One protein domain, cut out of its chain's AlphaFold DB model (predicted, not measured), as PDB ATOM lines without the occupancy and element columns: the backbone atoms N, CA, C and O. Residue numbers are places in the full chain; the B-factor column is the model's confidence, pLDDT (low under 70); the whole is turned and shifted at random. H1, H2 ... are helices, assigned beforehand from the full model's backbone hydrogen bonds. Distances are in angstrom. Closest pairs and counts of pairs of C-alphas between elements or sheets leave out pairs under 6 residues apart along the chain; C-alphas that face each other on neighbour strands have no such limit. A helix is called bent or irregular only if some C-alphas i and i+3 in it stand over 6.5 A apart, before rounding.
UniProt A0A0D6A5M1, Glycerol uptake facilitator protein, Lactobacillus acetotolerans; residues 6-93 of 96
ATOM      1  N   GLU A   6     -55.100  13.686  39.606       96.44
ATOM      2  CA  GLU A   6     -55.983  14.427  38.702       96.44
ATOM      3  C   GLU A   6     -55.559  15.894  38.596       96.44
ATOM      4  O   GLU A   6     -55.490  16.445  37.499       96.44
ATOM      5  N   ALA A   7     -55.202  16.509  39.730       96.75
ATOM      6  CA  ALA A   7     -54.690  17.874  39.754       96.75
ATOM      7  C   ALA A   7     -53.350  17.994  39.012       96.75
ATOM      8  O   ALA A   7     -53.114  18.995  38.340       96.75
ATOM      9  N   ARG A   8     -52.490  16.971  39.094       97.44
ATOM     10  CA  ARG A   8     -51.207  16.940  38.376       97.44
ATOM     11  C   ARG A   8     -51.396  16.813  36.870       97.44
ATOM     12  O   ARG A   8     -50.785  17.582  36.143       97.44
ATOM     13  N   TYR A   9     -52.271  15.917  36.413       97.69
ATOM     14  CA  TYR A   9     -52.572  15.781  34.984       97.69
ATOM     15  C   TYR A   9     -53.199  17.057  34.417       97.69
ATOM     16  O   TYR A   9     -52.833  17.497  33.332       97.69
ATOM     17  N   ALA A  10     -54.113  17.691  35.160       97.19
ATOM     18  CA  ALA A  10     -54.680  18.974  34.755       97.19
ATOM     19  C   ALA A  10     -53.598  20.064  34.675       97.19
ATOM     20  O   ALA A  10     -53.566  20.828  33.713       97.19
ATOM     21  N   ALA A  11     -52.691  20.115  35.653       97.44
ATOM     22  CA  ALA A  11     -51.558  21.035  35.657       97.44
ATOM     23  C   ALA A  11     -50.609  20.821  34.461       97.44
ATOM     24  O   ALA A  11     -50.238  21.805  33.823       97.44
ATOM     25  N   GLU A  12     -50.267  19.578  34.112       98.00
ATOM     26  CA  GLU A  12     -49.479  19.264  32.908       98.00
ATOM     27  C   GLU A  12     -50.227  19.659  31.629       98.00
ATOM     28  O   GLU A  12     -49.676  20.362  30.786       98.00
ATOM     29  N   PHE A  13     -51.517  19.326  31.520       98.06
ATOM     30  CA  PHE A  13     -52.340  19.696  30.367       98.06
ATOM     31  C   PHE A  13     -52.381  21.214  30.145       98.06
ATOM     32  O   PHE A  13     -52.090  21.694  29.047       98.06
ATOM     33  N   PHE A  14     -52.718  21.991  31.181       98.12
ATOM     34  CA  PHE A  14     -52.777  23.450  31.073       98.12
ATOM     35  C   PHE A  14     -51.387  24.075  30.925       98.12
ATOM     36  O   PHE A  14     -51.243  25.070  30.215       98.12
ATOM     37  N   GLY A  15     -50.357  23.492  31.537       98.06
ATOM     38  CA  GLY A  15     -48.978  23.930  31.361       98.06
ATOM     39  C   GLY A  15     -48.496  23.758  29.919       98.06
ATOM     40  O   GLY A  15     -48.004  24.711  29.314       98.06
ATOM     41  N   THR A  16     -48.703  22.581  29.325       98.19
ATOM     42  CA  THR A  16     -48.353  22.315  27.924       98.19
ATOM     43  C   THR A  16     -49.212  23.142  26.970       98.19
ATOM     44  O   THR A  16     -48.701  23.627  25.962       98.19
ATOM     45  N   LEU A  17     -50.487  23.386  27.293       98.25
ATOM     46  CA  LEU A  17     -51.338  24.297  26.524       98.25
ATOM     47  C   LEU A  17     -50.739  25.709  26.467       98.25
ATOM     48  O   LEU A  17     -50.650  26.285  25.386       98.25
ATOM     49  N   ILE A  18     -50.292  26.259  27.601       98.38
ATOM     50  CA  ILE A  18     -49.642  27.580  27.655       98.38
ATOM     51  C   ILE A  18     -48.335  27.576  26.852       98.38
ATOM     52  O   ILE A  18     -48.106  28.494  26.063       98.38
ATOM     53  N   LEU A  19     -47.509  26.533  27.002       98.25
ATOM     54  CA  LEU A  19     -46.273  26.360  26.234       98.25
ATOM     55  C   LEU A  19     -46.537  26.401  24.725       98.25
ATOM     56  O   LEU A  19     -45.858  27.126  23.999       98.25
ATOM     57  N   VAL A  20     -47.535  25.655  24.253       98.19
ATOM     58  CA  VAL A  20     -47.911  25.606  22.835       98.19
ATOM     59  C   VAL A  20     -48.482  26.944  22.373       98.19
ATOM     60  O   VAL A  20     -48.074  27.437  21.323       98.19
ATOM     61  N   LEU A  21     -49.383  27.560  23.142       98.06
ATOM     62  CA  LEU A  21     -49.992  28.843  22.779       98.06
ATOM     63  C   LEU A  21     -48.946  29.951  22.630       98.06
ATOM     64  O   LEU A  21     -49.004  30.705  21.665       98.06
ATOM     65  N   LEU A  22     -47.977  30.039  23.544       97.75
ATOM     66  CA  LEU A  22     -46.946  31.078  23.494       97.75
ATOM     67  C   LEU A  22     -45.810  30.737  22.522       97.75
ATOM     68  O   LEU A  22     -45.431  31.582  21.714       97.75
ATOM     69  N   GLY A  23     -45.289  29.509  22.555       97.19
ATOM     70  CA  GLY A  23     -44.198  29.070  21.684       97.19
ATOM     71  C   GLY A  23     -44.626  28.988  20.221       97.19
ATOM     72  O   GLY A  23     -44.100  29.710  19.371       97.19
ATOM     73  N   ASN A  24     -45.638  28.169  19.915       96.38
ATOM     74  CA  ASN A  24     -46.128  28.028  18.542       96.38
ATOM     75  C   ASN A  24     -46.857  29.298  18.080       96.38
ATOM     76  O   ASN A  24     -46.815  29.611  16.893       96.38
ATOM     77  N   GLY A  25     -47.480  30.057  18.990       95.38
ATOM     78  CA  GLY A  25     -48.048  31.370  18.677       95.38
ATOM     79  C   GLY A  25     -46.987  32.390  18.261       95.38
ATOM     80  O   GLY A  25     -47.197  33.119  17.294       95.38
ATOM     81  N   ALA A  26     -45.816  32.400  18.908       94.44
ATOM     82  CA  ALA A  26     -44.688  33.236  18.492       94.44
ATOM     83  C   ALA A  26     -44.152  32.830  17.110       94.44
ATOM     84  O   ALA A  26     -43.879  33.700  16.286       94.44
ATOM     85  N   VAL A  27     -44.067  31.525  16.822       93.12
ATOM     86  CA  VAL A  27     -43.722  31.022  15.479       93.12
ATOM     87  C   VAL A  27     -44.765  31.467  14.453       93.12
ATOM     88  O   VAL A  27     -44.410  32.014  13.413       93.12
ATOM     89  N   ALA A  28     -46.052  31.284  14.747       92.19
ATOM     90  CA  ALA A  28     -47.131  31.703  13.862       92.19
ATOM     91  C   ALA A  28     -47.066  33.213  13.585       92.19
ATOM     92  O   ALA A  28     -47.126  33.621  12.429       92.19
ATOM     93  N   ASN A  29     -46.858  34.031  14.620       90.94
ATOM     94  CA  ASN A  29     -46.738  35.478  14.477       90.94
ATOM     95  C   ASN A  29     -45.498  35.903  13.675       90.94
ATOM     96  O   ASN A  29     -45.577  36.890  12.956       90.94
ATOM     97  N   ALA A  30     -44.378  35.183  13.782       89.00
ATOM     98  CA  ALA A  30     -43.135  35.521  13.088       89.00
ATOM     99  C   ALA A  30     -43.085  35.039  11.627       89.00
ATOM    100  O   ALA A  30     -42.342  35.608  10.834       89.00
ATOM    101  N   PHE A  31     -43.817  33.978  11.268       86.62
ATOM    102  CA  PHE A  31     -43.641  33.296   9.975       86.62
ATOM    103  C   PHE A  31     -44.900  33.199   9.105       86.62
ATOM    104  O   PHE A  31     -44.771  32.987   7.897       86.62
ATOM    105  N   LEU A  32     -46.111  33.359   9.651       88.31
ATOM    106  CA  LEU A  32     -47.311  33.466   8.813       88.31
ATOM    107  C   LEU A  32     -47.381  34.850   8.171       88.31
ATOM    108  O   LEU A  32     -46.861  35.814   8.711       88.31
ATOM    109  N   LYS A  33     -48.000  34.942   6.994       86.25
ATOM    110  CA  LYS A  33     -48.225  36.228   6.323       86.25
ATOM    111  C   LYS A  33     -49.341  36.993   7.027       86.25
ATOM    112  O   LYS A  33     -50.277  36.369   7.529       86.25
ATOM    113  N   SER A  34     -49.288  38.321   6.957       85.00
ATOM    114  CA  SER A  34     -50.358  39.198   7.456       85.00
ATOM    115  C   SER A  34     -50.601  39.054   8.962       85.00
ATOM    116  O   SER A  34     -51.731  39.157   9.439       85.00
ATOM    117  N   THR A  35     -49.530  38.806   9.712       86.50
ATOM    118  CA  THR A  35     -49.489  38.906  11.172       86.50
ATOM    119  C   THR A  35     -48.726  40.167  11.550       86.50
ATOM    120  O   THR A  35     -47.824  40.573  10.830       86.50
ATOM    121  N   THR A  36     -49.000  40.742  12.721       82.50
ATOM    122  CA  THR A  36     -48.278  41.933  13.211       82.50
ATOM    123  C   THR A  36     -46.762  41.713  13.299       82.50
ATOM    124  O   THR A  36     -45.977  42.648  13.183       82.50
ATOM    125  N   GLY A  37     -46.330  40.470  13.529       79.94
ATOM    126  CA  GLY A  37     -44.921  40.086  13.512       79.94
ATOM    127  C   GLY A  37     -44.363  39.733  12.135       79.94
ATOM    128  O   GLY A  37     -43.230  39.285  12.094       79.94
ATOM    129  N   ASN A  38     -45.116  39.871  11.040       80.69
ATOM    130  CA  ASN A  38     -44.701  39.561   9.667       80.69
ATOM    131  C   ASN A  38     -45.683  40.172   8.639       80.69
ATOM    132  O   ASN A  38     -46.398  39.473   7.908       80.69
ATOM    133  N   ASP A  39     -45.727  41.508   8.615       71.50
ATOM    134  CA  ASP A  39     -46.626  42.281   7.747       71.50
ATOM    135  C   ASP A  39     -46.223  42.240   6.255       71.50
ATOM    136  O   ASP A  39     -47.079  42.398   5.383       71.50
ATOM    137  N   ASP A  40     -44.943  41.993   5.947       69.25
ATOM    138  CA  ASP A  40     -44.404  41.932   4.579       69.25
ATOM    139  C   ASP A  40     -44.247  40.460   4.140       69.25
ATOM    140  O   ASP A  40     -43.691  39.664   4.900       69.25
ATOM    141  N   PRO A  41     -44.720  40.010   2.961       62.50
ATOM    142  CA  PRO A  41     -44.777  38.585   2.665       62.50
ATOM    143  C   PRO A  41     -43.377  37.980   2.461       62.50
ATOM    144  O   PRO A  41     -42.858  37.957   1.348       62.50
ATOM    145  N   GLY A  42     -42.809  37.383   3.513       54.75
ATOM    146  CA  GLY A  42     -41.665  36.466   3.400       54.75
ATOM    147  C   GLY A  42     -40.450  36.739   4.287       54.75
ATOM    148  O   GLY A  42     -39.426  36.095   4.065       54.75
ATOM    149  N   LEU A  43     -40.525  37.631   5.281       61.75
ATOM    150  CA  LEU A  43     -39.406  37.908   6.190       61.75
ATOM    151  C   LEU A  43     -39.800  37.654   7.645       61.75
ATOM    152  O   LEU A  43     -40.783  38.187   8.127       61.75
ATOM    153  N   ALA A  44     -39.006  36.873   8.378       65.38
ATOM    154  CA  ALA A  44     -39.257  36.641   9.797       65.38
ATOM    155  C   ALA A  44     -39.037  37.932  10.611       65.38
ATOM    156  O   ALA A  44     -37.921  38.208  11.057       65.38
ATOM    157  N   ASN A  45     -40.082  38.737  10.806       66.69
ATOM    158  CA  ASN A  45     -40.020  39.971  11.588       66.69
ATOM    159  C   ASN A  45     -40.040  39.611  13.093       66.69
ATOM    160  O   ASN A  45     -40.811  38.784  13.573       66.69
ATOM    161  N   GLY A  46     -39.059  40.119  13.848       71.88
ATOM    162  CA  GLY A  46     -38.730  39.643  15.207       71.88
ATOM    163  C   GLY A  46     -37.906  38.341  15.259       71.88
ATOM    164  O   GLY A  46     -37.140  38.133  16.205       71.88
ATOM    165  N   GLY A  47     -37.985  37.504  14.219       81.00
ATOM    166  CA  GLY A  47     -37.089  36.372  13.973       81.00
ATOM    167  C   GLY A  47     -37.023  35.332  15.098       81.00
ATOM    168  O   GLY A  47     -37.938  35.162  15.903       81.00
ATOM    169  N   TRP A  48     -35.894  34.624  15.170       88.31
ATOM    170  CA  TRP A  48     -35.656  33.584  16.177       88.31
ATOM    171  C   TRP A  48     -35.642  34.101  17.618       88.31
ATOM    172  O   TRP A  48     -35.911  33.320  18.526       88.31
ATOM    173  N   LEU A  49     -35.369  35.391  17.843       90.75
ATOM    174  CA  LEU A  49     -35.399  35.966  19.188       90.75
ATOM    175  C   LEU A  49     -36.828  35.997  19.740       90.75
ATOM    176  O   LEU A  49     -37.043  35.559  20.865       90.75
ATOM    177  N   LEU A  50     -37.808  36.426  18.934       91.44
ATOM    178  CA  LEU A  50     -39.223  36.383  19.316       91.44
ATOM    179  C   LEU A  50     -39.674  34.949  19.633       91.44
ATOM    180  O   LEU A  50     -40.328  34.718  20.647       91.44
ATOM    181  N   VAL A  51     -39.287  33.981  18.796       93.88
ATOM    182  CA  VAL A  51     -39.606  32.560  19.009       93.88
ATOM    183  C   VAL A  51     -38.968  32.032  20.294       93.88
ATOM    184  O   VAL A  51     -39.645  31.399  21.102       93.88
ATOM    185  N   ALA A  52     -37.684  32.323  20.514       95.56
ATOM    186  CA  ALA A  52     -36.968  31.914  21.718       95.56
ATOM    187  C   ALA A  52     -37.602  32.516  22.979       95.56
ATOM    188  O   ALA A  52     -37.810  31.801  23.958       95.56
ATOM    189  N   SER A  53     -37.975  33.799  22.948       95.69
ATOM    190  CA  SER A  53     -38.709  34.441  24.041       95.69
ATOM    191  C   SER A  53     -40.089  33.815  24.256       95.69
ATOM    192  O   SER A  53     -40.459  33.572  25.401       95.69
ATOM    193  N   GLY A  54     -40.825  33.495  23.186       96.62
ATOM    194  CA  GLY A  54     -42.133  32.837  23.255       96.62
ATOM    195  C   GLY A  54     -42.077  31.469  23.935       96.62
ATOM    196  O   GLY A  54     -42.830  31.222  24.873       96.62
ATOM    197  N   TYR A  55     -41.138  30.607  23.535       97.88
ATOM    198  CA  TYR A  55     -40.928  29.314  24.201       97.88
ATOM    199  C   TYR A  55     -40.374  29.465  25.621       97.88
ATOM    200  O   TYR A  55     -40.822  28.762  26.522       97.88
ATOM    201  N   GLY A  56     -39.439  30.394  25.849       97.56
ATOM    202  CA  GLY A  56     -38.872  30.646  27.175       97.56
ATOM    203  C   GLY A  56     -39.941  31.053  28.190       97.56
ATOM    204  O   GLY A  56     -40.040  30.458  29.263       97.56
ATOM    205  N   LEU A  57     -40.804  32.003  27.822       97.56
ATOM    206  CA  LEU A  57     -41.964  32.395  28.629       97.56
ATOM    207  C   LEU A  57     -43.001  31.269  28.724       97.56
ATOM    208  O   LEU A  57     -43.570  31.056  29.794       97.56
ATOM    209  N   GLY A  58     -43.200  30.521  27.635       97.75
ATOM    210  CA  GLY A  58     -44.082  29.357  27.566       97.75
ATOM    211  C   GLY A  58     -43.717  28.234  28.533       97.75
ATOM    212  O   GLY A  58     -44.612  27.541  28.996       97.75
ATOM    213  N   VAL A  59     -42.439  28.072  28.886       97.31
ATOM    214  CA  VAL A  59     -41.998  27.136  29.938       97.31
ATOM    215  C   VAL A  59     -41.994  27.803  31.316       97.31
ATOM    216  O   VAL A  59     -42.412  27.189  32.299       97.31
ATOM    217  N   MET A  60     -41.539  29.059  31.407       98.06
ATOM    218  CA  MET A  60     -41.386  29.778  32.678       98.06
ATOM    219  C   MET A  60     -42.722  29.990  33.399       98.06
ATOM    220  O   MET A  60     -42.807  29.766  34.605       98.06
ATOM    221  N   LEU A  61     -43.766  30.416  32.681       97.94
ATOM    222  CA  LEU A  61     -45.060  30.722  33.295       97.94
ATOM    223  C   LEU A  61     -45.715  29.469  33.904       97.94
ATOM    224  O   LEU A  61     -46.021  29.508  35.099       97.94
ATOM    225  N   PRO A  62     -45.850  28.333  33.187       97.38
ATOM    226  CA  PRO A  62     -46.302  27.086  33.799       97.38
ATOM    227  C   PRO A  62     -45.431  26.623  34.966       97.38
ATOM    228  O   PRO A  62     -45.973  26.169  35.971       97.38
ATOM    229  N   ALA A  63     -44.105  26.803  34.903       97.00
ATOM    230  CA  ALA A  63     -43.224  26.430  36.010       97.00
ATOM    231  C   ALA A  63     -43.571  27.193  37.296       97.00
ATOM    232  O   ALA A  63     -43.641  26.597  38.372       97.00
ATOM    233  N   MET A  64     -43.843  28.496  37.180       96.88
ATOM    234  CA  MET A  64     -44.242  29.345  38.306       96.88
ATOM    235  C   MET A  64     -45.667  29.056  38.794       96.88
ATOM    236  O   MET A  64     -45.932  29.153  39.989       96.88
ATOM    237  N   MET A  65     -46.584  28.703  37.888       95.56
ATOM    238  CA  MET A  65     -47.993  28.451  38.212       95.56
ATOM    239  C   MET A  65     -48.231  27.050  38.788       95.56
ATOM    240  O   MET A  65     -49.009  26.888  39.728       95.56
ATOM    241  N   PHE A  66     -47.579  26.036  38.220       95.88
ATOM    242  CA  PHE A  66     -47.925  24.625  38.399       95.88
ATOM    243  C   PHE A  66     -46.765  23.746  38.877       95.88
ATOM    244  O   PHE A  66     -46.991  22.589  39.233       95.88
ATOM    245  N   GLY A  67     -45.535  24.268  38.957       94.94
ATOM    246  CA  GLY A  67     -44.357  23.478  39.333       94.94
ATOM    247  C   GLY A  67     -44.468  22.787  40.693       94.94
ATOM    248  O   GLY A  67     -44.040  21.643  40.846       94.94
ATOM    249  N   SER A  68     -45.113  23.421  41.676       95.50
ATOM    250  CA  SER A  68     -45.358  22.804  42.987       95.50
ATOM    251  C   SER A  68     -46.364  21.644  42.926       95.50
ATOM    252  O   SER A  68     -46.245  20.701  43.715       95.50
ATOM    253  N   ILE A  69     -47.293  21.675  41.965       96.56
ATOM    254  CA  ILE A  69     -48.370  20.697  41.778       96.56
ATOM    255  C   ILE A  69     -47.839  19.488  40.999       96.56
ATOM    256  O   ILE A  69     -47.659  18.422  41.589       96.56
ATOM    257  N   SER A  70     -47.527  19.649  39.708       96.12
ATOM    258  CA  SER A  70     -47.191  18.531  38.810       96.12
ATOM    259  C   SER A  70     -45.699  18.240  38.677       96.12
ATOM    260  O   SER A  70     -45.330  17.150  38.256       96.12
ATOM    261  N   GLY A  71     -44.831  19.179  39.066       94.88
ATOM    262  CA  GLY A  71     -43.398  19.108  38.769       94.88
ATOM    263  C   GLY A  71     -43.014  19.755  37.435       94.88
ATOM    264  O   GLY A  71     -41.822  19.849  37.156       94.88
ATOM    265  N   ASN A  72     -43.993  20.257  36.666       95.94
ATOM    266  CA  ASN A  72     -43.809  21.011  35.424       95.94
ATOM    267  C   ASN A  72     -42.955  20.269  34.384       95.94
ATOM    268  O   ASN A  72     -41.901  20.756  33.967       95.94
ATOM    269  N   HIS A  73     -43.393  19.073  33.987       97.44
ATOM    270  CA  HIS A  73     -42.683  18.299  32.970       97.44
ATOM    271  C   HIS A  73     -42.897  18.921  31.591       97.44
ATOM    272  O   HIS A  73     -41.936  19.123  30.853       97.44
ATOM    273  N   LEU A  74     -44.150  19.228  31.254       97.25
ATOM    274  CA  LEU A  74     -44.674  19.819  30.018       97.25
ATOM    275  C   LEU A  74     -44.308  19.081  28.722       97.25
ATOM    276  O   LEU A  74     -44.697  19.498  27.628       97.25
ATOM    277  N   ASN A  75     -43.505  18.028  28.836       97.62
ATOM    278  CA  ASN A  75     -42.771  17.389  27.767       97.62
ATOM    279  C   ASN A  75     -42.606  15.894  28.095       97.62
ATOM    280  O   ASN A  75     -41.930  15.554  29.075       97.62
ATOM    281  N   PRO A  76     -43.122  14.993  27.242       97.62
ATOM    282  CA  PRO A  76     -43.000  13.551  27.442       97.62
ATOM    283  C   PRO A  76     -41.555  13.055  27.589       97.62
ATOM    284  O   PRO A  76     -41.301  12.115  28.338       97.62
ATOM    285  N   ALA A  77     -40.583  13.692  26.928       98.12
ATOM    286  CA  ALA A  77     -39.175  13.317  27.049       98.12
ATOM    287  C   ALA A  77     -38.633  13.549  28.469       98.12
ATOM    288  O   ALA A  77     -37.831  12.751  28.954       98.12
ATOM    289  N   ILE A  78     -39.102  14.597  29.159       97.44
ATOM    290  CA  ILE A  78     -38.746  14.861  30.560       97.44
ATOM    291  C   ILE A  78     -39.382  13.803  31.462       97.44
ATOM    292  O   ILE A  78     -38.679  13.213  32.283       97.44
ATOM    293  N   THR A  79     -40.670  13.503  31.267       98.25
ATOM    294  CA  THR A  79     -41.378  12.450  32.015       98.25
ATOM    295  C   THR A  79     -40.683  11.097  31.881       98.25
ATOM    296  O   THR A  79     -40.383  10.452  32.886       98.25
ATOM    297  N   ILE A  80     -40.367  10.682  30.653       98.56
ATOM    298  CA  ILE A  80     -39.671   9.417  30.384       98.56
ATOM    299  C   ILE A  80     -38.272   9.443  31.005       98.56
ATOM    300  O   ILE A  80     -37.895   8.496  31.693       98.56
ATOM    301  N   GLY A  81     -37.519  10.531  30.823       98.38
ATOM    302  CA  GLY A  81     -36.186  10.682  31.406       98.38
ATOM    303  C   GLY A  81     -36.200  10.513  32.926       98.38
ATOM    304  O   GLY A  81     -35.455   9.697  33.464       98.38
ATOM    305  N   GLN A  82     -37.107  11.194  33.627       98.12
ATOM    306  CA  GLN A  82     -37.252  11.034  35.075       98.12
ATOM    307  C   GLN A  82     -37.683   9.618  35.481       98.12
ATOM    308  O   GLN A  82     -37.172   9.091  36.470       98.12
ATOM    309  N   ALA A  83     -38.570   8.973  34.718       98.25
ATOM    310  CA  ALA A  83     -38.999   7.603  34.998       98.25
ATOM    311  C   ALA A  83     -37.851   6.589  34.866       98.25
ATOM    312  O   ALA A  83     -37.698   5.712  35.718       98.25
ATOM    313  N   THR A  84     -36.976   6.749  33.864       98.44
ATOM    314  CA  THR A  84     -35.777   5.898  33.709       98.44
ATOM    315  C   THR A  84     -34.781   6.044  34.858       98.44
ATOM    316  O   THR A  84     -34.081   5.089  35.182       98.44
ATOM    317  N   LEU A  85     -34.762   7.204  35.520       98.12
ATOM    318  CA  LEU A  85     -33.930   7.474  36.694       98.12
ATOM    319  C   LEU A  85     -34.598   7.076  38.023       98.12
ATOM    320  O   LEU A  85     -34.022   7.303  39.084       98.12
ATOM    321  N   GLY A  86     -35.812   6.511  37.994       97.50
ATOM    322  CA  GLY A  86     -36.573   6.174  39.202       97.50
ATOM    323  C   GLY A  86     -37.118   7.391  39.959       97.50
ATOM    324  O   GLY A  86     -37.564   7.257  41.095       97.50
ATOM    325  N   LEU A  87     -37.094   8.576  39.339       96.94
ATOM    326  CA  LEU A  87     -37.580   9.832  39.917       96.94
ATOM    327  C   LEU A  87     -39.080  10.051  39.667       96.94
ATOM    328  O   LEU A  87     -39.696  10.885  40.329       96.94
ATOM    329  N   PHE A  88     -39.671   9.294  38.737       97.38
ATOM    330  CA  PHE A  88     -41.089   9.359  38.396       97.38
ATOM    331  C   PHE A  88     -41.694   7.949  38.219       97.38
ATOM    332  O   PHE A  88     -41.069   7.090  37.594       97.38
ATOM    333  N   PRO A  89     -42.893   7.659  38.761       97.38
ATOM    334  CA  PRO A  89     -43.495   6.331  38.676       97.38
ATOM    335  C   PRO A  89     -43.978   5.987  37.259       97.38
ATOM    336  O   PRO A  89     -44.806   6.686  36.676       97.38
ATOM    337  N   TRP A  90     -43.536   4.836  36.744       98.19
ATOM    338  CA  TRP A  90     -43.881   4.341  35.405       98.19
ATOM    339  C   TRP A  90     -45.387   4.221  35.133       98.19
ATOM    340  O   TRP A  90     -45.816   4.444  34.004       98.19
ATOM    341  N   SER A  91     -46.199   3.925  36.153       97.94
ATOM    342  CA  SER A  91     -47.658   3.780  36.029       97.94
ATOM    343  C   SER A  91     -48.386   5.054  35.594       97.94
ATOM    344  O   SER A  91     -49.546   4.972  35.194       97.94
ATOM    345  N   HIS A  92     -47.724   6.209  35.686       97.69
ATOM    346  CA  HIS A  92     -48.296   7.512  35.363       97.69
ATOM    347  C   HIS A  92     -47.723   8.125  34.082       97.69
ATOM    348  O   HIS A  92     -48.230   9.144  33.637       97.69
ATOM    349  N   VAL A  93     -46.687   7.529  33.478       97.94
ATOM    350  CA  VAL A  93     -45.941   8.124  32.352       97.94
ATOM    351  C   VAL A  93     -46.813   8.355  31.120       97.94
ATOM    352  O   VAL A  93     -46.629   9.349  30.435       97.94
TER     353      VAL A  93
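Overview. This is residues 6 to 93 of the 96 residues of the protein "Glycerol uptake facilitator protein" of Lactobacillus acetotolerans (UniProt A0A0D6A5M1). A long helical hairpin, H1 and H2 side by side, makes a rod. The loop of residues 32 to 46 lies at one end, and the short H3 is set off to one side near the other. The 88 printed residues hold three named helices, H1, H2, H3 in chain order, and no named strand: all helix. The whole is loose, with a radius of gyration of the C-alphas of 16.0 A and spans of 50 by 22 by 16 A.

Arrangement. H1, residues 6 to 31, and H2, residues 47 to 70, form a helical hairpin and touch, closest at the C-alphas of Leu 19 and Gly 58, 3.9 A apart. They run opposite ways at a shallow tilt of 8 degrees. H3, residues 76 to 84, is apart from both. Every O i to N i+4 pair is within hydrogen-bond range in H1 and H3, and 17 of 20 in H2.

Along the chain. H1 begins at C-alpha 6 (-55.983, 14.427, 38.702) and is 36.5 A long. H2, 32.2 A, has a kink of 49 degrees near residue 64 and is irregular: C-alphas 65 and 68 are 7.9 A apart. H3, 12.2 A, ends at C-alpha 84 (-35.777, 5.898, 33.709).

Size, cuts and confidence. The C-alphas farthest apart, Asp 40 and Gly 86, are 50.4 A apart. The printed part has no cut. The link from H1 to H2 is long, that from H2 to H3 tight. Residues 40 to 45 have pLDDT under 70.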